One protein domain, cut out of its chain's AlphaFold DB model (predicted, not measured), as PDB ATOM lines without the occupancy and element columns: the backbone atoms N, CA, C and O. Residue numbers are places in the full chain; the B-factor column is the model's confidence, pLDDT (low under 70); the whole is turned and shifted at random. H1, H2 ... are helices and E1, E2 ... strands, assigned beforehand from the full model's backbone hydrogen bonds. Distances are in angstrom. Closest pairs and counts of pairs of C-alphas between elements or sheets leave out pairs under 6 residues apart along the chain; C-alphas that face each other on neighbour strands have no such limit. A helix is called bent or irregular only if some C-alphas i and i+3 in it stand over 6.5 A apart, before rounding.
ATOM      1  N   GLN A 208     158.089 119.297 173.552       86.25
ATOM      2  CA  GLN A 208     158.271 120.279 174.608       86.25
ATOM      3  C   GLN A 208     159.030 121.522 174.108       86.25
ATOM      4  O   GLN A 208     158.620 122.640 174.403       86.25
ATOM      5  N   ASP A 209     160.028 121.350 173.234       84.81
ATOM      6  CA  ASP A 209     160.767 122.463 172.623       84.81
ATOM      7  C   ASP A 209     159.865 123.370 171.767       84.81
ATOM      8  O   ASP A 209     159.992 124.596 171.789       84.81
ATOM      9  N   LEU A 210     158.923 122.776 171.024       90.19
ATOM     10  CA  LEU A 210     157.912 123.517 170.270       90.19
ATOM     11  C   LEU A 210     156.922 124.207 171.216       90.19
ATOM     12  O   LEU A 210     156.525 125.336 170.951       90.19
ATOM     13  N   LEU A 211     156.492 123.541 172.287       91.94
ATOM     14  CA  LEU A 211     155.456 124.043 173.195       91.94
ATOM     15  C   LEU A 211     155.955 125.158 174.129       91.94
ATOM     16  O   LEU A 211     155.186 126.073 174.446       91.94
ATOM     17  N   ASP A 212     157.227 125.131 174.517       92.44
ATOM     18  CA  ASP A 212     157.820 126.098 175.447       92.44
ATOM     19  C   ASP A 212     158.329 127.370 174.763       92.44
ATOM     20  O   ASP A 212     158.579 128.376 175.424       92.44
ATOM     21  N   ASN A 213     158.437 127.370 173.433       93.38
ATOM     22  CA  ASN A 213     158.962 128.497 172.675       93.38
ATOM     23  C   ASN A 213     157.852 129.225 171.893       93.38
ATOM     24  O   ASN A 213     157.349 128.731 170.883       93.38
ATOM     25  N   ASP A 214     157.479 130.431 172.336       93.94
ATOM     26  CA  ASP A 214     156.432 131.252 171.700       93.94
ATOM     27  C   ASP A 214     156.728 131.610 170.238       93.94
ATOM     28  O   ASP A 214     155.813 131.645 169.409       93.94
ATOM     29  N   GLU A 215     158.001 131.808 169.892       93.50
ATOM     30  CA  GLU A 215     158.421 132.073 168.518       93.50
ATOM     31  C   GLU A 215     158.199 130.841 167.632       93.50
ATOM     32  O   GLU A 215     157.618 130.961 166.550       93.50
ATOM     33  N   LEU A 216     158.558 129.644 168.113       93.38
ATOM     34  CA  LEU A 216     158.299 128.391 167.393       93.38
ATOM     35  C   LEU A 216     156.800 128.096 167.275       93.38
ATOM     36  O   LEU A 216     156.345 127.681 166.209       93.38
ATOM     37  N   LYS A 217     156.005 128.375 168.317       95.19
ATOM     38  CA  LYS A 217     154.536 128.257 168.267       95.19
ATOM     39  C   LYS A 217     153.936 129.170 167.204       95.19
ATOM     40  O   LYS A 217     153.119 128.716 166.398       95.19
ATOM     41  N   SER A 218     154.343 130.441 167.181       95.25
ATOM     42  CA  SER A 218     153.895 131.415 166.179       95.25
ATOM     43  C   SER A 218     154.306 130.987 164.768       95.25
ATOM     44  O   SER A 218     153.475 130.937 163.855       95.25
ATOM     45  N   TYR A 219     155.564 130.580 164.596       95.44
ATOM     46  CA  TYR A 219     156.087 130.063 163.336       95.44
ATOM     47  C   TYR A 219     155.289 128.849 162.830       95.44
ATOM     48  O   TYR A 219     154.827 128.841 161.683       95.44
ATOM     49  N   PHE A 220     155.054 127.856 163.693       96.44
ATOM     50  CA  PHE A 220     154.285 126.659 163.365       96.44
ATOM     51  C   PHE A 220     152.850 126.995 162.945       96.44
ATOM     52  O   PHE A 220     152.407 126.563 161.880       96.44
ATOM     53  N   ARG A 221     152.135 127.818 163.730       95.81
ATOM     54  CA  ARG A 221     150.757 128.249 163.419       95.81
ATOM     55  C   ARG A 221     150.665 128.902 162.043       95.81
ATOM     56  O   ARG A 221     149.774 128.569 161.260       95.81
ATOM     57  N   ARG A 222     151.605 129.800 161.735       95.81
ATOM     58  CA  ARG A 222     151.653 130.525 160.458       95.81
ATOM     59  C   ARG A 222     151.915 129.607 159.269       95.81
ATOM     60  O   ARG A 222     151.383 129.861 158.192       95.81
ATOM     61  N   CYS A 223     152.706 128.552 159.453       97.38
ATOM     62  CA  CYS A 223     153.067 127.624 158.384       97.38
ATOM     63  C   CYS A 223     152.083 126.457 158.217       97.38
ATOM     64  O   CYS A 223     152.000 125.906 157.124       97.38
ATOM     65  N   TYR A 224     151.300 126.108 159.245       97.69
ATOM     66  CA  TYR A 224     150.440 124.918 159.262       97.69
ATOM     67  C   TYR A 224     149.472 124.820 158.073       97.69
ATOM     68  O   TYR A 224     149.504 123.854 157.310       97.69
ATOM     69  N   LYS A 225     148.614 125.829 157.865       96.75
ATOM     70  CA  LYS A 225     147.657 125.823 156.739       96.75
ATOM     71  C   LYS A 225     148.343 125.921 155.365       96.75
ATOM     72  O   LYS A 225     147.975 125.117 154.504       96.75
ATOM     73  N   PRO A 226     149.316 126.835 155.138       97.81
ATOM     74  CA  PRO A 226     150.085 126.862 153.893       97.81
ATOM     75  C   PRO A 226     150.719 125.512 153.551       97.81
ATOM     76  O   PRO A 226     150.598 125.052 152.417       97.81
ATOM     77  N   PHE A 227     151.333 124.859 154.539       97.75
ATOM     78  CA  PHE A 227     151.959 123.551 154.390       97.75
ATOM     79  C   PHE A 227     150.954 122.493 153.932       97.75
ATOM     80  O   PHE A 227     151.178 121.845 152.915       97.75
ATOM     81  N   LEU A 228     149.805 122.370 154.608       97.69
ATOM     82  CA  LEU A 228     148.774 121.400 154.220       97.69
ATOM     83  C   LEU A 228     148.181 121.682 152.832       97.69
ATOM     84  O   LEU A 228     147.810 120.748 152.126       97.69
ATOM     85  N   HIS A 229     148.072 122.952 152.428       96.81
ATOM     86  CA  HIS A 229     147.654 123.311 151.069       96.81
ATOM     87  C   HIS A 229     148.687 122.916 150.015       96.81
ATOM     88  O   HIS A 229     148.310 122.422 148.957       96.81
ATOM     89  N   PHE A 230     149.970 123.125 150.295       97.25
ATOM     90  CA  PHE A 230     151.036 122.741 149.375       97.25
ATOM     91  C   PHE A 230     151.170 121.224 149.268       97.25
ATOM     92  O   PHE A 230     151.297 120.700 148.167       97.25
ATOM     93  N   LEU A 231     151.052 120.512 150.389       96.75
ATOM     94  CA  LEU A 231     151.042 119.053 150.412       96.75
ATOM     95  C   LEU A 231     149.897 118.481 149.558       96.75
ATOM     96  O   LEU A 231     150.138 117.619 148.722       96.75
ATOM     97  N   GLU A 232     148.679 119.017 149.698       96.06
ATOM     98  CA  GLU A 232     147.523 118.650 148.861       96.06
ATOM     99  C   GLU A 232     147.740 118.958 147.372       96.06
ATOM    100  O   GLU A 232     147.306 118.191 146.517       96.06
ATOM    101  N   ALA A 233     148.409 120.067 147.044       95.75
ATOM    102  CA  ALA A 233     148.706 120.418 145.656       95.75
ATOM    103  C   ALA A 233     149.706 119.444 145.010       95.75
ATOM    104  O   ALA A 233     149.597 119.161 143.817       95.75
ATOM    105  N   LYS A 234     150.668 118.927 145.788       96.62
ATOM    106  CA  LYS A 234     151.668 117.958 145.313       96.62
ATOM    107  C   LYS A 234     151.174 116.516 145.317       96.62
ATOM    108  O   LYS A 234     151.613 115.743 144.477       96.62
ATOM    109  N   GLU A 235     150.258 116.171 146.214       96.75
ATOM    110  CA  GLU A 235     149.653 114.843 146.306       96.75
ATOM    111  C   GLU A 235     148.128 114.973 146.477       96.75
ATOM    112  O   GLU A 235     147.615 115.010 147.602       96.75
ATOM    113  N   PRO A 236     147.366 115.057 145.369       96.94
ATOM    114  CA  PRO A 236     145.920 115.289 145.408       96.94
ATOM    115  C   PRO A 236     145.120 114.213 146.155       96.94
ATOM    116  O   PRO A 236     144.025 114.501 146.646       96.94
ATOM    117  N   ASN A 237     145.656 112.994 146.285       96.31
ATOM    118  CA  ASN A 237     145.014 111.911 147.037       96.31
ATOM    119  C   ASN A 237     144.924 112.204 148.543       96.31
ATOM    120  O   ASN A 237     144.100 111.609 149.233       96.31
ATOM    121  N   LEU A 238     145.711 113.159 149.049       96.06
ATOM    122  CA  LEU A 238     145.642 113.621 150.433       96.06
ATOM    123  C   LEU A 238     144.506 114.617 150.694       96.06
ATOM    124  O   LEU A 238     144.303 115.001 151.843       96.06
ATOM    125  N   LYS A 239     143.757 115.056 149.675       96.00
ATOM    126  CA  LYS A 239     142.773 116.145 149.798       96.00
ATOM    127  C   LYS A 239     141.746 115.943 150.913       96.00
ATOM    128  O   LYS A 239     141.452 116.876 151.658       96.00
ATOM    129  N   SER A 240     141.162 114.752 151.033       93.81
ATOM    130  CA  SER A 240     140.175 114.467 152.086       93.81
ATOM    131  C   SER A 240     140.792 114.624 153.477       93.81
ATOM    132  O   SER A 240     140.211 115.277 154.349       93.81
ATOM    133  N   HIS A 241     141.997 114.090 153.665       94.62
ATOM    134  CA  HIS A 241     142.704 114.165 154.931       94.62
ATOM    135  C   HIS A 241     143.245 115.563 155.236       94.62
ATOM    136  O   HIS A 241     143.134 116.017 156.372       94.62
ATOM    137  N   THR A 242     143.785 116.291 154.258       95.69
ATOM    138  CA  THR A 242     144.280 117.661 154.465       95.69
ATOM    139  C   THR A 242     143.132 118.611 154.788       95.69
ATOM    140  O   THR A 242     143.282 119.457 155.668       95.69
ATOM    141  N   ILE A 243     141.960 118.459 154.156       93.94
ATOM    142  CA  ILE A 243     140.743 119.206 154.515       93.94
ATOM    143  C   ILE A 243     140.353 118.928 155.967       93.94
ATOM    144  O   ILE A 243     140.016 119.859 156.700       93.94
ATOM    145  N   TYR A 244     140.409 117.665 156.392       92.62
ATOM    146  CA  TYR A 244     140.145 117.287 157.776       92.62
ATOM    147  C   TYR A 244     141.151 117.945 158.737       92.62
ATOM    148  O   TYR A 244     140.748 118.678 159.638       92.62
ATOM    149  N   MET A 245     142.450 117.817 158.462       96.12
ATOM    150  CA  MET A 245     143.538 118.407 159.251       96.12
ATOM    151  C   MET A 245     143.488 119.940 159.321       96.12
ATOM    152  O   MET A 245     143.788 120.532 160.360       96.12
ATOM    153  N   LYS A 246     143.068 120.623 158.248       95.44
ATOM    154  CA  LYS A 246     142.919 122.090 158.224       95.44
ATOM    155  C   LYS A 246     141.889 122.587 159.244       95.44
ATOM    156  O   LYS A 246     142.067 123.687 159.773       95.44
ATOM    157  N   LYS A 247     140.864 121.787 159.576       93.50
ATOM    158  CA  LYS A 247     139.872 122.119 160.623       93.50
ATOM    159  C   LYS A 247     140.504 122.198 162.013       93.50
ATOM    160  O   LYS A 247     140.043 122.972 162.847       93.50
ATOM    161  N   PHE A 248     141.600 121.475 162.237       93.50
ATOM    162  CA  PHE A 248     142.325 121.479 163.505       93.50
ATOM    163  C   PHE A 248     143.241 122.686 163.679       93.50
ATOM    164  O   PHE A 248     143.725 122.910 164.780       93.50
ATOM    165  N   GLY A 249     143.471 123.499 162.640       93.31
ATOM    166  CA  GLY A 249     144.521 124.523 162.653       93.31
ATOM    167  C   GLY A 249     144.449 125.527 163.810       93.31
ATOM    168  O   GLY A 249     145.491 125.934 164.309       93.31
ATOM    169  N   ARG A 250     143.249 125.888 164.292       92.62
ATOM    170  CA  ARG A 250     143.094 126.770 165.471       92.62
ATOM    171  C   ARG A 250     143.498 126.081 166.781       92.62
ATOM    172  O   ARG A 250     143.956 126.734 167.709       92.62
ATOM    173  N   PHE A 251     143.332 124.765 166.853       95.69
ATOM    174  CA  PHE A 251     143.479 123.973 168.072       95.69
ATOM    175  C   PHE A 251     144.712 123.061 168.056       95.69
ATOM    176  O   PHE A 251     144.985 122.413 169.059       95.69
ATOM    177  N   ILE A 252     145.481 123.023 166.964       95.62
ATOM    178  CA  ILE A 252     146.562 122.049 166.764       95.62
ATOM    179  C   ILE A 252     147.604 122.070 167.888       95.62
ATOM    180  O   ILE A 252     147.998 121.012 168.358       95.62
ATOM    181  N   LEU A 253     147.991 123.243 168.397       96.12
ATOM    182  CA  LEU A 253     148.934 123.316 169.519       96.12
ATOM    183  C   LEU A 253     148.329 122.813 170.837       96.12
ATOM    184  O   LEU A 253     149.035 122.193 171.622       96.12
ATOM    185  N   LYS A 254     147.026 123.030 171.072       96.19
ATOM    186  CA  LYS A 254     146.330 122.460 172.237       96.19
ATOM    187  C   LYS A 254     146.224 120.936 172.118       96.19
ATOM    188  O   LYS A 254     146.435 120.242 173.101       96.19
ATOM    189  N   ILE A 255     145.963 120.413 170.915       96.75
ATOM    190  CA  ILE A 255     145.986 118.966 170.634       96.75
ATOM    191  C   ILE A 255     147.373 118.391 170.940       96.75
ATOM    192  O   ILE A 255     147.475 117.428 171.691       96.75
ATOM    193  N   ILE A 256     148.435 119.009 170.413       96.06
ATOM    194  CA  ILE A 256     149.833 118.626 170.673       96.06
ATOM    195  C   ILE A 256     150.124 118.638 172.181       96.06
ATOM    196  O   ILE A 256     150.716 117.697 172.692       96.06
ATOM    197  N   GLN A 257     149.638 119.638 172.921       95.81
ATOM    198  CA  GLN A 257     149.793 119.697 174.376       95.81
ATOM    199  C   GLN A 257     149.045 118.573 175.119       95.81
ATOM    200  O   GLN A 257     149.538 118.080 176.131       95.81
ATOM    201  N   VAL A 258     147.860 118.166 174.648       96.50
ATOM    202  CA  VAL A 258     147.130 117.012 175.205       96.50
ATOM    203  C   VAL A 258     147.880 115.708 174.936       96.50
ATOM    204  O   VAL A 258     147.945 114.853 175.816       96.50
ATOM    205  N   LEU A 259     148.460 115.563 173.743       95.81
ATOM    206  CA  LEU A 259     149.281 114.408 173.377       95.81
ATOM    207  C   LEU A 259     150.559 114.337 174.220       95.81
ATOM    208  O   LEU A 259     150.870 113.271 174.742       95.81
ATOM    209  N   GLU A 260     151.233 115.465 174.441       93.12
ATOM    210  CA  GLU A 260     152.441 115.531 175.277       93.12
ATOM    211  C   GLU A 260     152.170 115.100 176.726       93.12
ATOM    212  O   GLU A 260     153.007 114.486 177.371       93.12
ATOM    213  N   LYS A 261     150.966 115.375 177.237       94.12
ATOM    214  CA  LYS A 261     150.539 115.013 178.600       94.12
ATOM    215  C   LYS A 261     149.847 113.651 178.683       94.12
ATOM    216  O   LYS A 261     149.194 113.355 179.683       94.12
ATOM    217  N   SER A 262     149.905 112.849 177.622       94.38
ATOM    218  CA  SER A 262     149.146 111.598 177.543       94.38
ATOM    219  C   SER A 262     149.786 110.415 178.268       94.38
ATOM    220  O   SER A 262     149.128 109.382 178.382       94.38
ATOM    221  N   GLY A 263     151.024 110.554 178.752       92.75
ATOM    222  CA  GLY A 263     151.816 109.442 179.275       92.75
ATOM    223  C   GLY A 263     152.678 108.752 178.212       92.75
ATOM    224  O   GLY A 263     153.229 107.686 178.482       92.75
ATOM    225  N   TYR A 264     152.783 109.311 176.997       93.06
ATOM    226  CA  TYR A 264     153.572 108.725 175.904       93.06
ATOM    227  C   TYR A 264     155.058 108.582 176.266       93.06
ATOM    228  O   TYR A 264     155.723 107.664 175.797       93.06
ATOM    229  N   GLU A 265     155.575 109.457 177.132       92.69
ATOM    230  CA  GLU A 265     156.964 109.469 177.585       92.69
ATOM    231  C   GLU A 265     157.362 108.163 178.292       92.69
ATOM    232  O   GLU A 265     158.527 107.755 178.279       92.69
ATOM    233  N   LYS A 266     156.376 107.472 178.873       94.38
ATOM    234  CA  LYS A 266     156.534 106.182 179.552       94.38
ATOM    235  C   LYS A 266     156.717 105.038 178.564       94.38
ATOM    236  O   LYS A 266     157.414 104.073 178.861       94.38
ATOM    237  N   LEU A 267     156.167 105.199 177.361       96.25
ATOM    238  CA  LEU A 267     156.330 104.287 176.234       96.25
ATOM    239  C   LEU A 267     157.625 104.532 175.442       96.25
ATOM    240  O   LEU A 267     157.858 103.848 174.447       96.25
ATOM    241  N   LEU A 268     158.475 105.479 175.866       96.06
ATOM    242  CA  LEU A 268     159.779 105.693 175.242       96.06
ATOM    243  C   LEU A 268     160.770 104.606 175.666       96.06
ATOM    244  O   LEU A 268     161.090 104.466 176.852       96.06
ATOM    245  N   THR A 269     161.285 103.866 174.696       97.44
ATOM    246  CA  THR A 269     162.243 102.772 174.876       97.44
ATOM    247  C   THR A 269     163.127 102.636 173.633       97.44
ATOM    248  O   THR A 269     163.023 103.428 172.692       97.44
ATOM    249  N   LEU A 270     164.035 101.666 173.636       97.62
ATOM    250  CA  LEU A 270     164.797 101.328 172.446       97.62
ATOM    251  C   LEU A 270     163.856 100.782 171.368       97.62
ATOM    252  O   LEU A 270     163.195  99.777 171.597       97.62
ATOM    253  N   GLU A 367     147.867  98.753 183.957       97.50
ATOM    254  CA  GLU A 367     147.761  97.282 183.882       97.50
ATOM    255  C   GLU A 367     146.554  96.789 183.071       97.50
ATOM    256  O   GLU A 367     146.437  95.597 182.797       97.50
ATOM    257  N   SER A 368     145.613  97.673 182.722       98.25
ATOM    258  CA  SER A 368     144.476  97.311 181.871       98.25
ATOM    259  C   SER A 368     144.788  97.601 180.407       98.25
ATOM    260  O   SER A 368     145.263  98.689 180.061       98.25
ATOM    261  N   PHE A 369     144.459  96.648 179.532       98.38
ATOM    262  CA  PHE A 369     144.635  96.813 178.093       98.38
ATOM    263  C   PHE A 369     143.903  98.058 177.574       98.38
ATOM    264  O   PHE A 369     144.439  98.795 176.750       98.38
ATOM    265  N   GLU A 370     142.696  98.350 178.062       98.25
ATOM    266  CA  GLU A 370     141.898  99.483 177.591       98.25
ATOM    267  C   GLU A 370     142.560 100.834 177.881       98.25
ATOM    268  O   GLU A 370     142.470 101.754 177.064       98.25
ATOM    269  N   GLU A 371     143.198 100.989 179.039       98.06
ATOM    270  CA  GLU A 371     143.916 102.216 179.391       98.06
ATOM    271  C   GLU A 371     145.268 102.292 178.693       98.06
ATOM    272  O   GLU A 371     145.605 103.351 178.158       98.06
ATOM    273  N   PHE A 372     145.994 101.174 178.607       98.38
ATOM    274  CA  PHE A 372     147.247 101.095 177.858       98.38
ATOM    275  C   PHE A 372     147.029 101.469 176.393       98.38
ATOM    276  O   PHE A 372     147.708 102.343 175.851       98.38
ATOM    277  N   ASN A 373     146.005 100.889 175.768       97.94
ATOM    278  CA  ASN A 373     145.656 101.156 174.383       97.94
ATOM    279  C   ASN A 373     145.270 102.630 174.167       97.94
ATOM    280  O   ASN A 373     145.586 103.191 173.125       97.94
ATOM    281  N   LYS A 374     144.662 103.323 175.142       97.56
ATOM    282  CA  LYS A 374     144.430 104.779 175.023       97.56
ATOM    283  C   LYS A 374     145.741 105.565 174.941       97.56
ATOM    284  O   LYS A 374     145.824 106.502 174.148       97.56
ATOM    285  N   ILE A 375     146.750 105.211 175.740       98.06
ATOM    286  CA  ILE A 375     148.076 105.853 175.686       98.06
ATOM    287  C   ILE A 375     148.760 105.518 174.356       98.06
ATOM    288  O   ILE A 375     149.286 106.409 173.685       98.06
ATOM    289  N   LEU A 376     148.687 104.256 173.923       98.00
ATOM    290  CA  LEU A 376     149.253 103.804 172.655       98.00
ATOM    291  C   LEU A 376     148.616 104.513 171.449       98.00
ATOM    292  O   LEU A 376     149.329 105.019 170.589       98.00
ATOM    293  N   GLN A 377     147.288 104.630 171.402       97.94
ATOM    294  CA  GLN A 377     146.573 105.332 170.330       97.94
ATOM    295  C   GLN A 377     146.952 106.814 170.262       97.94
ATOM    296  O   GLN A 377     147.192 107.346 169.179       97.94
ATOM    297  N   LYS A 378     147.086 107.483 171.412       97.94
ATOM    298  CA  LYS A 378     147.601 108.859 171.463       97.94
ATOM    299  C   LYS A 378     149.047 108.938 170.979       97.94
ATOM    300  O   LYS A 378     149.382 109.856 170.235       97.94
ATOM    301  N   SER A 379     149.874 107.954 171.317       96.88
ATOM    302  CA  SER A 379     151.255 107.864 170.838       96.88
ATOM    303  C   SER A 379     151.322 107.682 169.316       96.88
ATOM    304  O   SER A 379     152.101 108.365 168.664       96.88
ATOM    305  N   LEU A 380     150.440 106.874 168.718       97.06
ATOM    306  CA  LEU A 380     150.322 106.738 167.258       97.06
ATOM    307  C   LEU A 380     149.929 108.060 166.581       97.06
ATOM    308  O   LEU A 380     150.486 108.427 165.546       97.06
ATOM    309  N   VAL A 381     148.982 108.804 167.168       97.81
ATOM    310  CA  VAL A 381     148.617 110.146 166.681       97.81
ATOM    311  C   VAL A 381     149.806 111.096 166.768       97.81
ATOM    312  O   VAL A 381     150.046 111.870 165.840       97.81
ATOM    313  N   LEU A 382     150.546 111.037 167.873       96.12
ATOM    314  CA  LEU A 382     151.731 111.847 168.080       96.12
ATOM    315  C   LEU A 382     152.812 111.539 167.034       96.12
ATOM    316  O   LEU A 382     153.286 112.474 166.390       96.12
ATOM    317  N   GLU A 383     153.135 110.265 166.796       95.31
ATOM    318  CA  GLU A 383     154.071 109.852 165.738       95.31
ATOM    319  C   GLU A 383     153.653 110.392 164.374       95.31
ATOM    320  O   GLU A 383     154.440 111.025 163.663       95.31
ATOM    321  N   PHE A 384     152.379 110.202 164.031       96.62
ATOM    322  CA  PHE A 384     151.817 110.683 162.781       96.62
ATOM    323  C   PHE A 384     151.992 112.202 162.626       96.62
ATOM    324  O   PHE A 384     152.482 112.663 161.590       96.62
ATOM    325  N   LEU A 385     151.630 112.990 163.645       96.88
ATOM    326  CA  LEU A 385     151.769 114.448 163.610       96.88
ATOM    327  C   LEU A 385     153.234 114.878 163.562       96.88
ATOM    328  O   LEU A 385     153.570 115.798 162.814       96.88
ATOM    329  N   LEU A 386     154.105 114.223 164.329       94.81
ATOM    330  CA  LEU A 386     155.531 114.515 164.347       94.81
ATOM    331  C   LEU A 386     156.127 114.359 162.952       94.81
ATOM    332  O   LEU A 386     156.753 115.290 162.443       94.81
ATOM    333  N   VAL A 387     155.895 113.213 162.316       93.56
ATOM    334  CA  VAL A 387     156.509 112.871 161.032       93.56
ATOM    335  C   VAL A 387     155.900 113.649 159.866       93.56
ATOM    336  O   VAL A 387     156.639 114.136 159.012       93.56
ATOM    337  N   THR A 388     154.575 113.804 159.820       95.81
ATOM    338  CA  THR A 388     153.900 114.368 158.635       95.81
ATOM    339  C   THR A 388     153.652 115.870 158.700       95.81
ATOM    340  O   THR A 388     153.425 116.491 157.662       95.81
ATOM    341  N   VAL A 389     153.699 116.474 159.892       96.06
ATOM    342  CA  VAL A 389     153.326 117.882 160.095       96.06
ATOM    343  C   VAL A 389     154.408 118.659 160.835       96.06
ATOM    344  O   VAL A 389     154.926 119.636 160.299       96.06
ATOM    345  N   VAL A 390     154.769 118.252 162.054       95.31
ATOM    346  CA  VAL A 390     155.646 119.046 162.928       95.31
ATOM    347  C   VAL A 390     157.059 119.132 162.370       95.31
ATOM    348  O   VAL A 390     157.512 120.237 162.068       95.31
ATOM    349  N   LYS A 391     157.741 117.995 162.171       92.56
ATOM    350  CA  LYS A 391     159.115 117.981 161.643       92.56
ATOM    351  C   LYS A 391     159.208 118.669 160.273       92.56
ATOM    352  O   LYS A 391     160.064 119.539 160.126       92.56
ATOM    353  N   PRO A 392     158.329 118.380 159.293       94.44
ATOM    354  CA  PRO A 392     158.388 119.029 157.985       94.44
ATOM    355  C   PRO A 392     158.207 120.547 158.047       94.44
ATOM    356  O   PRO A 392     158.916 121.263 157.347       94.44
ATOM    357  N   ILE A 393     157.306 121.054 158.899       95.56
ATOM    358  CA  ILE A 393     157.123 122.502 159.072       95.56
ATOM    359  C   ILE A 393     158.365 123.138 159.711       95.56
ATOM    360  O   ILE A 393     158.809 124.201 159.265       95.56
ATOM    361  N   MET A 394     158.951 122.489 160.722       92.56
ATOM    362  CA  MET A 394     160.195 122.956 161.348       92.56
ATOM    363  C   MET A 394     161.386 122.935 160.378       92.56
ATOM    364  O   MET A 394     162.320 123.714 160.541       92.56
ATOM    365  N   ALA A 395     161.339 122.084 159.351       91.81
ATOM    366  CA  ALA A 395     162.406 121.899 158.372       91.81
ATOM    367  C   ALA A 395     162.246 122.720 157.076       91.81
ATOM    368  O   ALA A 395     163.050 122.564 156.152       91.81
ATOM    369  N   LEU A 396     161.221 123.576 156.967       93.25
ATOM    370  CA  LEU A 396     160.988 124.389 155.767       93.25
ATOM    371  C   LEU A 396     162.175 125.324 155.491       93.25
ATOM    372  O   LEU A 396     162.525 126.159 156.323       93.25
ATOM    373  N   LYS A 397     162.746 125.253 154.281       91.62
ATOM    374  CA  LYS A 397     163.863 126.127 153.875       91.62
ATOM    375  C   LYS A 397     163.392 127.531 153.481       91.62
ATOM    376  O   LYS A 397     164.061 128.513 153.784       91.62
ATOM    377  N   GLU A 398     162.240 127.639 152.811       93.75
ATOM    378  CA  GLU A 398     161.691 128.915 152.316       93.75
ATOM    379  C   GLU A 398     160.238 129.183 152.786       93.75
ATOM    380  O   GLU A 398     159.332 129.367 151.961       93.75
ATOM    381  N   PRO A 399     159.974 129.261 154.106       94.88
ATOM    382  CA  PRO A 399     158.614 129.394 154.645       94.88
ATOM    383  C   PRO A 399     157.893 130.668 154.171       94.88
ATOM    384  O   PRO A 399     156.683 130.656 153.945       94.88
ATOM    385  N   ALA A 400     158.621 131.767 153.946       95.50
ATOM    386  CA  ALA A 400     158.038 133.024 153.475       95.50
ATOM    387  C   ALA A 400     157.394 132.905 152.081       95.50
ATOM    388  O   ALA A 400     156.311 133.455 151.858       95.50
ATOM    389  N   LYS A 401     158.016 132.160 151.152       95.38
ATOM    390  CA  LYS A 401     157.458 131.947 149.806       95.38
ATOM    391  C   LYS A 401     156.192 131.101 149.866       95.38
ATOM    392  O   LYS A 401     155.196 131.456 149.241       95.38
ATOM    393  N   LEU A 402     156.206 130.047 150.684       96.88
ATOM    394  CA  LEU A 402     155.047 129.190 150.929       96.88
ATOM    395  C   LEU A 402     153.856 129.979 151.497       96.88
ATOM    396  O   LEU A 402     152.738 129.869 150.994       96.88
ATOM    397  N   ILE A 403     154.098 130.817 152.510       96.94
ATOM    398  CA  ILE A 403     153.064 131.666 153.119       96.94
ATOM    399  C   ILE A 403     152.516 132.676 152.103       96.94
ATOM    400  O   ILE A 403     151.300 132.845 152.008       96.94
ATOM    401  N   SER A 404     153.387 133.340 151.337       96.31
ATOM    402  CA  SER A 404     152.982 134.319 150.319       96.31
ATOM    403  C   SER A 404     152.097 133.685 149.243       96.31
ATOM    404  O   SER A 404     151.003 134.182 148.965       96.31
ATOM    405  N   TRP A 405     152.522 132.535 148.709       96.62
ATOM    406  CA  TRP A 405     151.751 131.745 147.750       96.62
ATOM    407  C   TRP A 405     150.361 131.397 148.294       96.62
ATOM    408  O   TRP A 405     149.350 131.693 147.651       96.62
ATOM    409  N   TYR A 406     150.291 130.874 149.522       96.75
ATOM    410  CA  TYR A 406     149.023 130.538 150.165       96.75
ATOM    411  C   TYR A 406     148.114 131.761 150.366       96.75
ATOM    412  O   TYR A 406     146.928 131.694 150.051       96.75
ATOM    413  N   LYS A 407     148.653 132.905 150.818       95.81
ATOM    414  CA  LYS A 407     147.879 134.150 150.987       95.81
ATOM    415  C   LYS A 407     147.253 134.622 149.667       95.81
ATOM    416  O   LYS A 407     146.145 135.160 149.679       95.81
ATOM    417  N   ILE A 408     147.934 134.450 148.530       95.56
ATOM    418  CA  ILE A 408     147.376 134.793 147.211       95.56
ATOM    419  C   ILE A 408     146.230 133.838 146.853       95.56
ATOM    420  O   ILE A 408     145.173 134.308 146.429       95.56
ATOM    421  N   LEU A 409     146.408 132.529 147.064       94.00
ATOM    422  CA  LEU A 409     145.373 131.525 146.799       94.00
ATOM    423  C   LEU A 409     144.120 131.727 147.662       94.00
ATOM    424  O   LEU A 409     143.019 131.774 147.121       94.00
ATOM    425  N   ASP A 410     144.278 131.937 148.968       92.94
ATOM    426  CA  ASP A 410     143.160 132.180 149.892       92.94
ATOM    427  C   ASP A 410     142.387 133.463 149.525       92.94
ATOM    428  O   ASP A 410     141.154 133.488 149.498       92.94
ATOM    429  N   ARG A 411     143.095 134.536 149.137       93.31
ATOM    430  CA  ARG A 411     142.460 135.771 148.638       93.31
ATOM    431  C   ARG A 411     141.704 135.548 147.328       93.31
ATOM    432  O   ARG A 411     140.646 136.154 147.141       93.31
ATOM    433  N   ASN A 412     142.246 134.735 146.425       93.00
ATOM    434  CA  ASN A 412     141.599 134.388 145.162       93.00
ATOM    435  C   ASN A 412     140.307 133.602 145.395       93.00
ATOM    436  O   ASN A 412     139.281 133.958 144.818       93.00
ATOM    437  N   GLU A 413     140.342 132.602 146.277       89.88
ATOM    438  CA  GLU A 413     139.183 131.786 146.645       89.88
ATOM    439  C   GLU A 413     138.070 132.638 147.270       89.88
ATOM    440  O   GLU A 413     136.932 132.608 146.806       89.88
ATOM    441  N   LYS A 414     138.405 133.494 148.246       91.81
ATOM    442  CA  LYS A 414     137.425 134.349 148.944       91.81
ATOM    443  C   LYS A 414     136.799 135.433 148.066       91.81
ATOM    444  O   LYS A 414     135.647 135.798 148.275       91.81
ATOM    445  N   LYS A 415     137.559 136.002 147.124       93.19
ATOM    446  CA  LYS A 415     137.113 137.149 146.307       93.19
ATOM    447  C   LYS A 415     136.724 136.775 144.875       93.19
ATOM    448  O   LYS A 415     136.367 137.659 144.100       93.19
ATOM    449  N   GLY A 416     136.827 135.498 144.503       88.19
ATOM    450  CA  GLY A 416     136.601 135.031 143.133       88.19
ATOM    451  C   GLY A 416     137.624 135.565 142.120       88.19
ATOM    452  O   GLY A 416     137.353 135.583 140.918       88.19
ATOM    453  N   TYR A 417     138.788 136.036 142.579       85.00
ATOM    454  CA  TYR A 417     139.843 136.527 141.694       85.00
ATOM    455  C   TYR A 417     140.674 135.375 141.126       85.00
ATOM    456  O   TYR A 417     140.863 134.346 141.763       85.00
ATOM    457  N   LYS A 418     141.230 135.579 139.927       83.69
ATOM    458  CA  LYS A 418     142.176 134.656 139.282       83.69
ATOM    459  C   LYS A 418     143.570 135.276 139.189       83.69
ATOM    460  O   LYS A 418     144.153 135.322 138.108       83.69
ATOM    461  N   ARG A 419     144.100 135.834 140.286       86.50
ATOM    462  CA  ARG A 419     145.504 136.280 140.270       86.50
ATOM    463  C   ARG A 419     146.398 135.052 140.185       86.50
ATOM    464  O   ARG A 419     146.205 134.106 140.941       86.50
ATOM    465  N   HIS A 420     147.365 135.063 139.282       89.00
ATOM    466  CA  HIS A 420     148.349 133.992 139.233       89.00
ATOM    467  C   HIS A 420     149.189 134.019 140.520       89.00
ATOM    468  O   HIS A 420     149.685 135.077 140.906       89.00
ATOM    469  N   ALA A 421     149.290 132.878 141.199       91.69
ATOM    470  CA  ALA A 421     150.181 132.678 142.333       91.69
ATOM    471  C   ALA A 421     151.338 131.805 141.848       91.69
ATOM    472  O   ALA A 421     151.096 130.690 141.388       91.69
ATOM    473  N   GLU A 422     152.565 132.314 141.929       93.56
ATOM    474  CA  GLU A 422     153.751 131.531 141.586       93.56
ATOM    475  C   GLU A 422     153.950 130.439 142.640       93.56
ATOM    476  O   GLU A 422     154.087 130.723 143.832       93.56
ATOM    477  N   GLU A 423     153.890 129.185 142.206       94.50
ATOM    478  CA  GLU A 423     154.008 128.034 143.089       94.50
ATOM    479  C   GLU A 423     155.465 127.831 143.543       94.50
ATOM    480  O   GLU A 423     156.369 127.840 142.705       94.50
ATOM    481  N   PRO A 424     155.725 127.611 144.848       94.75
ATOM    482  CA  PRO A 424     157.066 127.306 145.328       94.75
ATOM    483  C   PRO A 424     157.638 126.027 144.698       94.75
ATOM    484  O   PRO A 424     156.934 125.032 144.508       94.75
ATOM    485  N   ASN A 425     158.949 126.020 144.437       93.88
ATOM    486  CA  ASN A 425     159.648 124.807 144.015       93.88
ATOM    487  C   ASN A 425     159.595 123.755 145.137       93.88
ATOM    488  O   ASN A 425     159.892 124.062 146.292       93.88
ATOM    489  N   ILE A 426     159.252 122.511 144.794       93.12
ATOM    490  CA  ILE A 426     159.128 121.414 145.759       93.12
ATOM    491  C   ILE A 426     160.414 121.190 146.564       93.12
ATOM    492  O   ILE A 426     160.329 121.029 147.774       93.12
ATOM    493  N   ASN A 427     161.593 121.309 145.947       91.25
ATOM    494  CA  ASN A 427     162.899 121.099 146.590       91.25
ATOM    495  C   ASN A 427     163.306 122.237 147.547       91.25
ATOM    496  O   ASN A 427     164.233 122.098 148.358       91.25
ATOM    497  N   ASN A 428     162.595 123.368 147.467       87.88
ATOM    498  CA  ASN A 428     162.737 124.492 148.391       87.88
ATOM    499  C   ASN A 428     161.817 124.360 149.612       87.88
ATOM    500  O   ASN A 428     162.019 125.050 150.610       87.88
ATOM    501  N   ILE A 429     160.796 123.505 149.532       91.25
ATOM    502  CA  ILE A 429     159.833 123.282 150.612       91.25
ATOM    503  C   ILE A 429     160.132 121.961 151.313       91.25
ATOM    504  O   ILE A 429     160.295 121.937 152.529       91.25
ATOM    505  N   PHE A 430     160.257 120.882 150.547       89.81
ATOM    506  CA  PHE A 430     160.588 119.555 151.036       89.81
ATOM    507  C   PHE A 430     162.053 119.225 150.778       89.81
ATOM    508  O   PHE A 430     162.693 119.693 149.838       89.81
ATOM    509  N   SER A 431     162.588 118.379 151.643       82.06
ATOM    510  CA  SER A 431     163.932 117.819 151.551       82.06
ATOM    511  C   SER A 431     164.035 116.688 150.517       82.06
ATOM    512  O   SER A 431     165.144 116.333 150.135       82.06
ATOM    513  N   SER A 432     162.903 116.162 150.036       87.25
ATOM    514  CA  SER A 432     162.820 115.161 148.968       87.25
ATOM    515  C   SER A 432     161.550 115.351 148.137       87.25
ATOM    516  O   SER A 432     160.482 115.625 148.688       87.25
ATOM    517  N   GLU A 433     161.636 115.136 146.822       90.50
ATOM    518  CA  GLU A 433     160.475 115.147 145.915       90.50
ATOM    519  C   GLU A 433     159.474 114.027 146.225       90.50
ATOM    520  O   GLU A 433     158.291 114.150 145.922       90.50
ATOM    521  N   ARG A 434     159.934 112.957 146.884       91.06
ATOM    522  CA  ARG A 434     159.117 111.813 147.309       91.06
ATOM    523  C   ARG A 434     158.335 112.062 148.597       91.06
ATOM    524  O   ARG A 434     157.437 111.293 148.932       91.06
ATOM    525  N   PHE A 435     158.645 113.135 149.321       93.00
ATOM    526  CA  PHE A 435     158.035 113.420 150.617       93.00
ATOM    527  C   PHE A 435     156.485 113.463 150.601       93.00
ATOM    528  O   PHE A 435     155.880 112.900 151.511       93.00
ATOM    529  N   PRO A 436     155.802 114.033 149.586       95.00
ATOM    530  CA  PRO A 436     154.337 114.010 149.528       95.00
ATOM    531  C   PRO A 436     153.733 112.604 149.482       95.00
ATOM    532  O   PRO A 436     152.786 112.318 150.216       95.00
ATOM    533  N   SER A 437     154.302 111.705 148.679       94.75
ATOM    534  CA  SER A 437     153.827 110.322 148.594       94.75
ATOM    535  C   SER A 437     154.133 109.544 149.883       94.75
ATOM    536  O   SER A 437     153.371 108.665 150.276       94.75
ATOM    537  N   PHE A 438     155.193 109.921 150.607       93.00
ATOM    538  CA  PHE A 438     155.478 109.394 151.941       93.00
ATOM    539  C   PHE A 438     154.432 109.838 152.964       93.00
ATOM    540  O   PHE A 438     153.938 109.018 153.737       93.00
ATOM    541  N   CYS A 439     154.010 111.105 152.916       95.94
ATOM    542  CA  CYS A 439     152.860 111.549 153.692       95.94
ATOM    543  C   CYS A 439     151.614 110.731 153.336       95.94
ATOM    544  O   CYS A 439     150.935 110.273 154.245       95.94
ATOM    545  N   LEU A 440     151.325 110.472 152.055       96.25
ATOM    546  CA  LEU A 440     150.180 109.631 151.676       96.25
ATOM    547  C   LEU A 440     150.197 108.265 152.373       96.25
ATOM    548  O   LEU A 440     149.168 107.856 152.912       96.25
ATOM    549  N   LEU A 441     151.352 107.600 152.424       95.56
ATOM    550  CA  LEU A 441     151.514 106.347 153.161       95.56
ATOM    551  C   LEU A 441     151.219 106.521 154.661       95.56
ATOM    552  O   LEU A 441     150.379 105.810 155.203       95.56
ATOM    553  N   TYR A 442     151.815 107.514 155.323       96.25
ATOM    554  CA  TYR A 442     151.566 107.778 156.749       96.25
ATOM    555  C   TYR A 442     150.102 108.095 157.065       96.25
ATOM    556  O   TYR A 442     149.568 107.668 158.086       96.25
ATOM    557  N   PHE A 443     149.433 108.835 156.185       96.62
ATOM    558  CA  PHE A 443     148.015 109.141 156.316       96.62
ATOM    559  C   PHE A 443     147.145 107.881 156.165       96.62
ATOM    560  O   PHE A 443     146.151 107.740 156.883       96.62
ATOM    561  N   LYS A 444     147.519 106.936 155.290       96.19
ATOM    562  CA  LYS A 444     146.870 105.616 155.215       96.19
ATOM    563  C   LYS A 444     147.092 104.819 156.499       96.19
ATOM    564  O   LYS A 444     146.105 104.396 157.099       96.19
ATOM    565  N   ILE A 445     148.336 104.717 156.971       96.62
ATOM    566  CA  ILE A 445     148.683 104.020 158.221       96.62
ATOM    567  C   ILE A 445     147.865 104.578 159.393       96.62
ATOM    568  O   ILE A 445     147.157 103.835 160.070       96.62
ATOM    569  N   ALA A 446     147.864 105.900 159.583       96.38
ATOM    570  CA  ALA A 446     147.100 106.556 160.643       96.38
ATOM    571  C   ALA A 446     145.580 106.350 160.508       96.38
ATOM    572  O   ALA A 446     144.867 106.340 161.508       96.38
ATOM    573  N   THR A 447     145.059 106.173 159.290       95.19
ATOM    574  CA  THR A 447     143.637 105.859 159.069       95.19
ATOM    575  C   THR A 447     143.318 104.427 159.496       95.19
ATOM    576  O   THR A 447     142.345 104.204 160.220       95.19
ATOM    577  N   VAL A 448     144.141 103.469 159.068       95.81
ATOM    578  CA  VAL A 448     143.956 102.036 159.330       95.81
ATOM    579  C   VAL A 448     144.128 101.719 160.818       95.81
ATOM    580  O   VAL A 448     143.286 101.050 161.422       95.81
ATOM    581  N   LEU A 449     145.155 102.283 161.450       96.44
ATOM    582  CA  LEU A 449     145.470 102.021 162.855       96.44
ATOM    583  C   LEU A 449     144.570 102.756 163.856       96.44
ATOM    584  O   LEU A 449     144.684 102.517 165.053       96.44
ATOM    585  N   GLY A 450     143.636 103.593 163.394       95.12
ATOM    586  CA  GLY A 450     142.704 104.303 164.277       95.12
ATOM    587  C   GLY A 450     143.165 105.695 164.729       95.12
ATOM    588  O   GLY A 450     142.446 106.368 165.469       95.12
ATOM    589  N   GLY A 451     144.322 106.164 164.256       95.62
ATOM    590  CA  GLY A 451     144.896 107.456 164.628       95.62
ATOM    591  C   GLY A 451     143.988 108.645 164.291       95.62
ATOM    592  O   GLY A 451     143.806 109.532 165.119       95.62
ATOM    593  N   PHE A 452     143.334 108.673 163.125       95.00
ATOM    594  CA  PHE A 452     142.417 109.781 162.797       95.00
ATOM    595  C   PHE A 452     141.168 109.821 163.685       95.00
ATOM    596  O   PHE A 452     140.660 110.903 163.987       95.00
ATOM    597  N   GLN A 453     140.678 108.661 164.116       95.50
ATOM    598  CA  GLN A 453     139.540 108.536 165.016       95.50
ATOM    599  C   GLN A 453     139.905 109.086 166.397       95.50
ATOM    600  O   GLN A 453     139.129 109.855 166.968       95.50
ATOM    601  N   GLU A 454     141.094 108.752 166.903       97.56
ATOM    602  CA  GLU A 454     141.587 109.274 168.178       97.56
ATOM    603  C   GLU A 454     141.910 110.774 168.097       97.56
ATOM    604  O   GLU A 454     141.465 111.549 168.941       97.56
ATOM    605  N   LEU A 455     142.562 111.228 167.022       97.00
ATOM    606  CA  LEU A 455     142.807 112.651 166.768       97.00
ATOM    607  C   LEU A 455     141.498 113.458 166.726       97.00
ATOM    608  O   LEU A 455     141.420 114.549 167.291       97.00
ATOM    609  N   GLY A 456     140.453 112.911 166.100       96.75
ATOM    610  CA  GLY A 456     139.125 113.515 166.067       96.75
ATOM    611  C   GLY A 456     138.473 113.642 167.447       96.75
ATOM    612  O   GLY A 456     137.845 114.665 167.725       96.75
ATOM    613  N   ARG A 457     138.646 112.641 168.321       97.44
ATOM    614  CA  ARG A 457     138.173 112.684 169.717       97.44
ATOM    615  C   ARG A 457     138.898 113.760 170.515       97.44
ATOM    616  O   ARG A 457     138.238 114.616 171.097       97.44
ATOM    617  N   ILE A 458     140.232 113.781 170.455       97.56
ATOM    618  CA  ILE A 458     141.054 114.794 171.133       97.56
ATOM    619  C   ILE A 458     140.658 116.197 170.672       97.56
ATOM    620  O   ILE A 458     140.464 117.093 171.490       97.56
ATOM    621  N   PHE A 459     140.498 116.394 169.361       96.81
ATOM    622  CA  PHE A 459     140.047 117.666 168.811       96.81
ATOM    623  C   PHE A 459     138.683 118.089 169.366       96.81
ATOM    624  O   PHE A 459     138.512 119.253 169.731       96.81
ATOM    625  N   PHE A 460     137.719 117.168 169.431       96.56
ATOM    626  CA  PHE A 460     136.390 117.461 169.959       96.56
ATOM    627  C   PHE A 460     136.442 117.870 171.434       96.56
ATOM    628  O   PHE A 460     135.803 118.854 171.804       96.56
ATOM    629  N   ASP A 461     137.236 117.179 172.251       96.12
ATOM    630  CA  ASP A 461     137.412 117.524 173.662       96.12
ATOM    631  C   ASP A 461     138.078 118.891 173.835       96.12
ATOM    632  O   ASP A 461     137.533 119.753 174.517       96.12
ATOM    633  N   VAL A 462     139.166 119.162 173.109       95.88
ATOM    634  CA  VAL A 462     139.841 120.472 173.125       95.88
ATOM    635  C   VAL A 462     138.909 121.607 172.679       95.88
ATOM    636  O   VAL A 462     138.952 122.717 173.223       95.88
ATOM    637  N   MET A 463     138.078 121.356 171.665       93.56
ATOM    638  CA  MET A 463     137.096 122.319 171.171       93.56
ATOM    639  C   MET A 463     136.012 122.582 172.219       93.56
ATOM    640  O   MET A 463     135.696 123.742 172.472       93.56
ATOM    641  N   LYS A 464     135.469 121.522 172.827       94.00
ATOM    642  CA  LYS A 464     134.468 121.587 173.898       94.00
ATOM    643  C   LYS A 464     135.009 122.385 175.082       94.00
ATOM    644  O   LYS A 464     134.377 123.358 175.476       94.00
ATOM    645  N   ASP A 465     136.200 122.057 175.570       93.38
ATOM    646  CA  ASP A 465     136.824 122.752 176.702       93.38
ATOM    647  C   ASP A 465     137.015 124.244 176.392       93.38
ATOM    648  O   ASP A 465     136.684 125.104 177.202       93.38
ATOM    649  N   SER A 466     137.412 124.576 175.158       90.44
ATOM    650  CA  SER A 466     137.555 125.972 174.721       90.44
ATOM    651  C   SER A 466     136.227 126.738 174.593       90.44
ATOM    652  O   SER A 466     136.257 127.964 174.549       90.44
ATOM    653  N   MET A 467     135.080 126.058 174.482       88.25
ATOM    654  CA  MET A 467     133.756 126.700 174.464       88.25
ATOM    655  C   MET A 467     133.232 127.007 175.871       88.25
ATOM    656  O   MET A 467     132.420 127.919 176.013       88.25
ATOM    657  N   PHE A 468     133.670 126.254 176.884       88.75
ATOM    658  CA  PHE A 468     133.194 126.373 178.267       88.75
ATOM    659  C   PHE A 468     134.195 127.052 179.216       88.75
ATOM    660  O   PHE A 468     133.821 127.394 180.335       88.75
ATOM    661  N   ILE A 486     159.253 138.849 160.551       40.69
ATOM    662  CA  ILE A 486     159.777 137.831 159.614       40.69
ATOM    663  C   ILE A 486     161.302 137.918 159.449       40.69
ATOM    664  O   ILE A 486     161.973 136.895 159.339       40.69
ATOM    665  N   SER A 487     161.862 139.128 159.486       43.06
ATOM    666  CA  SER A 487     163.300 139.351 159.298       43.06
ATOM    667  C   SER A 487     164.150 138.949 160.520       43.06
ATOM    668  O   SER A 487     165.356 138.735 160.396       43.06
ATOM    669  N   ARG A 488     163.542 138.814 161.712       47.41
ATOM    670  CA  ARG A 488     164.254 138.393 162.934       47.41
ATOM    671  C   ARG A 488     164.386 136.871 163.023       47.41
ATOM    672  O   ARG A 488     165.474 136.391 163.324       47.41
ATOM    673  N   VAL A 489     163.338 136.137 162.643       45.31
ATOM    674  CA  VAL A 489     163.306 134.661 162.662       45.31
ATOM    675  C   VAL A 489     164.299 134.051 161.659       45.31
ATOM    676  O   VAL A 489     164.959 133.062 161.955       45.31
ATOM    677  N   ILE A 490     164.479 134.676 160.486       46.25
ATOM    678  CA  ILE A 490     165.394 134.200 159.426       46.25
ATOM    679  C   ILE A 490     166.870 134.173 159.884       46.25
ATOM    680  O   ILE A 490     167.676 133.439 159.318       46.25
ATOM    681  N   ASN A 491     167.227 134.926 160.931       41.28
ATOM    682  CA  ASN A 491     168.599 135.007 161.441       41.28
ATOM    683  C   ASN A 491     168.884 134.099 162.651       41.28
ATOM    684  O   ASN A 491     170.033 134.030 163.095       41.28
ATOM    685  N   LEU A 492     167.892 133.368 163.173       37.81
ATOM    686  CA  LEU A 492     168.133 132.350 164.194       37.81
ATOM    687  C   LEU A 492     168.686 131.087 163.529       37.81
ATOM    688  O   LEU A 492     167.978 130.247 162.987       37.81
ATOM    689  N   SER A 493     170.012 130.992 163.559       35.31
ATOM    690  CA  SER A 493     170.809 129.853 163.115       35.31
ATOM    691  C   SER A 493     170.251 128.519 163.654       35.31
ATOM    692  O   SER A 493     170.472 128.159 164.814       35.31
ATOM    693  N   ILE A 494     169.613 127.749 162.768       41.97
ATOM    694  CA  ILE A 494     169.221 126.338 162.914       41.97
ATOM    695  C   ILE A 494     170.497 125.468 162.932       41.97
ATOM    696  O   ILE A 494     170.765 124.699 162.018       41.97
ATOM    697  N   LYS A 495     171.367 125.630 163.935       37.16
ATOM    698  CA  LYS A 495     172.647 124.894 164.009       37.16
ATOM    699  C   LYS A 495     172.551 123.527 164.692       37.16
ATOM    700  O   LYS A 495     173.476 122.743 164.550       37.16
ATOM    701  N   HIS A 496     171.438 123.219 165.363       40.06
ATOM    702  CA  HIS A 496     171.278 121.967 166.122       40.06
ATOM    703  C   HIS A 496     170.246 120.981 165.540       40.06
ATOM    704  O   HIS A 496     170.210 119.839 165.971       40.06
ATOM    705  N   TRP A 497     169.456 121.370 164.530       37.47
ATOM    706  CA  TRP A 497     168.374 120.526 163.976       37.47
ATOM    707  C   TRP A 497     168.670 119.947 162.581       37.47
ATOM    708  O   TRP A 497     168.049 118.971 162.156       37.47
ATOM    709  N   VAL A 498     169.634 120.524 161.856       34.91
ATOM    710  CA  VAL A 498     169.960 120.131 160.473       34.91
ATOM    711  C   VAL A 498     170.571 118.722 160.366       34.91
ATOM    712  O   VAL A 498     170.155 118.005 159.456       34.91
ATOM    713  N   PRO A 499     171.467 118.256 161.266       33.06
ATOM    714  CA  PRO A 499     172.052 116.919 161.127       33.06
ATOM    715  C   PRO A 499     171.014 115.793 161.269       33.06
ATOM    716  O   PRO A 499     171.012 114.859 160.474       33.06
ATOM    717  N   ILE A 500     170.079 115.931 162.216       35.47
ATOM    718  CA  ILE A 500     169.061 114.913 162.537       35.47
ATOM    719  C   ILE A 500     167.993 114.827 161.431       35.47
ATOM    720  O   ILE A 500     167.502 113.750 161.096       35.47
ATOM    721  N   THR A 501     167.656 115.959 160.805       36.31
ATOM    722  CA  THR A 501     166.564 116.025 159.819       36.31
ATOM    723  C   THR A 501     167.001 115.601 158.411       36.31
ATOM    724  O   THR A 501     166.215 114.998 157.680       36.31
ATOM    725  N   VAL A 502     168.249 115.888 158.015       33.19
ATOM    726  CA  VAL A 502     168.789 115.487 156.700       33.19
ATOM    727  C   VAL A 502     169.016 113.973 156.638       33.19
ATOM    728  O   VAL A 502     168.673 113.362 155.628       33.19
ATOM    729  N   ALA A 503     169.489 113.374 157.737       38.22
ATOM    730  CA  ALA A 503     169.620 111.929 157.904       38.22
ATOM    731  C   ALA A 503     168.270 111.217 157.732       38.22
ATOM    732  O   ALA A 503     168.102 110.424 156.810       38.22
ATOM    733  N   PHE A 504     167.265 111.582 158.536       38.88
ATOM    734  CA  PHE A 504     165.940 110.956 158.486       38.88
ATOM    735  C   PHE A 504     165.289 111.044 157.093       38.88
ATOM    736  O   PHE A 504     164.761 110.055 156.594       38.88
ATOM    737  N   VAL A 505     165.344 112.190 156.409       39.97
ATOM    738  CA  VAL A 505     164.659 112.332 155.109       39.97
ATOM    739  C   VAL A 505     165.359 111.549 153.993       39.97
ATOM    740  O   VAL A 505     164.670 110.977 153.146       39.97
ATOM    741  N   ALA A 506     166.696 111.514 153.962       38.56
ATOM    742  CA  ALA A 506     167.430 110.790 152.923       38.56
ATOM    743  C   ALA A 506     167.108 109.284 152.951       38.56
ATOM    744  O   ALA A 506     166.886 108.677 151.905       38.56
ATOM    745  N   ILE A 507     166.969 108.723 154.153       47.00
ATOM    746  CA  ILE A 507     166.621 107.317 154.399       47.00
ATOM    747  C   ILE A 507     165.170 107.041 153.994       47.00
ATOM    748  O   ILE A 507     164.896 106.127 153.218       47.00
ATOM    749  N   PHE A 508     164.225 107.877 154.435       48.06
ATOM    750  CA  PHE A 508     162.804 107.667 154.139       48.06
ATOM    751  C   PHE A 508     162.447 107.911 152.666       48.06
ATOM    752  O   PHE A 508     161.560 107.249 152.129       48.06
ATOM    753  N   GLY A 509     163.176 108.792 151.972       40.69
ATOM    754  CA  GLY A 509     163.075 108.951 150.519       40.69
ATOM    755  C   GLY A 509     163.461 107.687 149.737       40.69
ATOM    756  O   GLY A 509     162.973 107.506 148.620       40.69
ATOM    757  N   ILE A 510     164.290 106.816 150.328       44.53
ATOM    758  CA  ILE A 510     164.698 105.516 149.777       44.53
ATOM    759  C   ILE A 510     163.700 104.424 150.176       44.53
ATOM    760  O   ILE A 510     163.220 103.720 149.284       44.53
ATOM    761  N   VAL A 511     163.299 104.360 151.455       43.69
ATOM    762  CA  VAL A 511     162.260 103.432 151.959       43.69
ATOM    763  C   VAL A 511     160.942 103.601 151.200       43.69
ATOM    764  O   VAL A 511     160.304 102.614 150.849       43.69
ATOM    765  N   LEU A 512     160.562 104.830 150.841       39.84
ATOM    766  CA  LEU A 512     159.371 105.066 150.027       39.84
ATOM    767  C   LEU A 512     159.517 104.575 148.579       39.84
ATOM    768  O   LEU A 512     158.552 104.078 148.012       39.84
ATOM    769  N   SER A 513     160.695 104.695 147.956       33.81
ATOM    770  CA  SER A 513     160.925 104.108 146.620       33.81
ATOM    771  C   SER A 513     160.778 102.599 146.632       33.81
ATOM    772  O   SER A 513     160.318 102.052 145.642       33.81
ATOM    773  N   LEU A 514     161.178 101.950 147.727       39.53
ATOM    774  CA  LEU A 514     160.983 100.518 147.921       39.53
ATOM    775  C   LEU A 514     159.500 100.212 148.112       39.53
ATOM    776  O   LEU A 514     158.941  99.406 147.385       39.53
ATOM    777  N   PHE A 515     158.824 100.939 148.995       38.69
ATOM    778  CA  PHE A 515     157.400 100.718 149.224       38.69
ATOM    779  C   PHE A 515     156.549 100.949 147.958       38.69
ATOM    780  O   PHE A 515     155.614 100.202 147.725       38.69
ATOM    781  N   LEU A 516     156.900 101.930 147.111       33.41
ATOM    782  CA  LEU A 516     156.195 102.257 145.856       33.41
ATOM    783  C   LEU A 516     156.679 101.487 144.611       33.41
ATOM    784  O   LEU A 516     156.054 101.583 143.559       33.41
ATOM    785  N   MET A 517     157.830 100.805 144.660       32.16
ATOM    786  CA  MET A 517     158.240  99.895 143.574       32.16
ATOM    787  C   MET A 517     157.623  98.507 143.732       32.16
ATOM    788  O   MET A 517     157.525  97.785 142.742       32.16
ATOM    789  N   TYR A 518     157.233  98.144 144.954       32.62
ATOM    790  CA  TYR A 518     156.766  96.805 145.299       32.62
ATOM    791  C   TYR A 518     155.263  96.751 145.666       32.62
ATOM    792  O   TYR A 518     154.686  95.666 145.626       32.62
ATOM    793  N   PHE A 519     154.608  97.904 145.880       32.44
ATOM    794  CA  PHE A 519     153.147  98.101 145.957       32.44
ATOM    795  C   PHE A 519     152.709  99.282 145.085       32.44
ATOM    796  O   PHE A 519     151.555  99.252 144.592       32.44
TER     797      PHE A 519
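Overview. This is residues 208 to 270, 367 to 468 and 486 to 519 of the 519 residues of the protein "CHK domain-containing protein" of Lepeophtheirus salmonis (UniProt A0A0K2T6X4). Helices, mostly at crossed angles, cluster round one long helix, H6, with H9 packed beside part of it at a shallow tilt and H10 meeting it with residues 451 to 455 and running off from it about perpendicular. The hairpin of H2b and H3 packs on H9 through H3, H7 packs on H2b alone with residues 402 to 406, and H12 packs with residues 508 to 512 on residues 435 to 438 of H9. The printed part has 199 residues with twelve named helices and one named strand, in the order H1, H2, H3, H4, H5, E1, H6, H7, H8, H9, H10, H11, H12. The class is mostly helix, and the whole is compact, with a radius of gyration of the C-alphas of 17.6 A and spans of 57 by 48 by 35 A.

Along the chain. H1, residues 208 to 212, begins at C-alpha 208 (158.271, 120.279, 174.608). H2, residues 214 to 234, was assigned as one helix by its hydrogen bonds but is bent, with C-alphas 222 and 225 7.2 A apart; its arms are H2a, 214 to 222, and H2b, 225 to 234. H3, 236 to 247, is irregular, with C-alphas 237 and 240 7.4 A apart. H4 is 252 to 260, H5 264 to 267 and E1 268 to 270. H6, 369 to 394, is 34.7 A long, with a kink of 39 degrees near residue 386, and irregular, with C-alphas 388 and 391 7.0 A apart. H7, 399 to 415, is 24.3 A long; H8 is 426 to 429, H9 435 to 448. H10, 451 to 468, is 26.1 A long; H11 is 486 to 489. H12, 498 to 518, is 30.8 A long and ends at C-alpha 518 (156.766, 96.805, 145.299).

Arrangement. The hub H6 touches five helices. H10 touches it about perpendicular at 88 degrees, the closest C-alphas, Val 381 and Gly 451, 5.0 A apart. H9 runs opposite ways at a shallow tilt of 15 degrees, Thr 388 to Cys 439 5.8 A. Through parts of H6 alone, H4 touches it at Leu 259 and Lys 378, 6.1 A, and H5 at Tyr 264 and Ser 379, 5.6 A. H2a only just touches it, with 3 pairs of C-alphas within 8 A, closest Phe 220 and Ile 393, 6.6 A. H1 only just touches H4, with 3 pairs, Leu 211 to Gln 257 7.2 A. H2b and H3 form a hairpin, opposite ways at 12 degrees, Glu 232 to Lys 239 5.5 A. With residues 402 to 406 alone, H7 touches H2b about perpendicular at 87 degrees, Pro 226 to Tyr 406 5.3 A. H8 is near H2b. With residues 508 to 512 alone, H12 touches H9, Phe 438 to Leu 512 6.1 A. H11 touches no helix, and E1 pairs with no named strand. Every O i to N i+4 pair is within hydrogen-bond range in H1, H2a, H2b, H4, H7, H9 and H10, against 5 of 8 in H3, 19 of 22 in H6 and 15 of 17 in H12; H5, H8 and H11 are too short for such a pair.

Size, cuts and confidence. The farthest C-alphas, of Glu 367 and Arg 419, are 58.5 A apart. Residues 271 to 366 and 469 to 485 are not printed, with C-alpha gaps of 20.9 A and 34.4 A. Of the links printed whole, none is long. The mean pLDDT of the printed part is 85.1, and residues 486 to 519 are under 70.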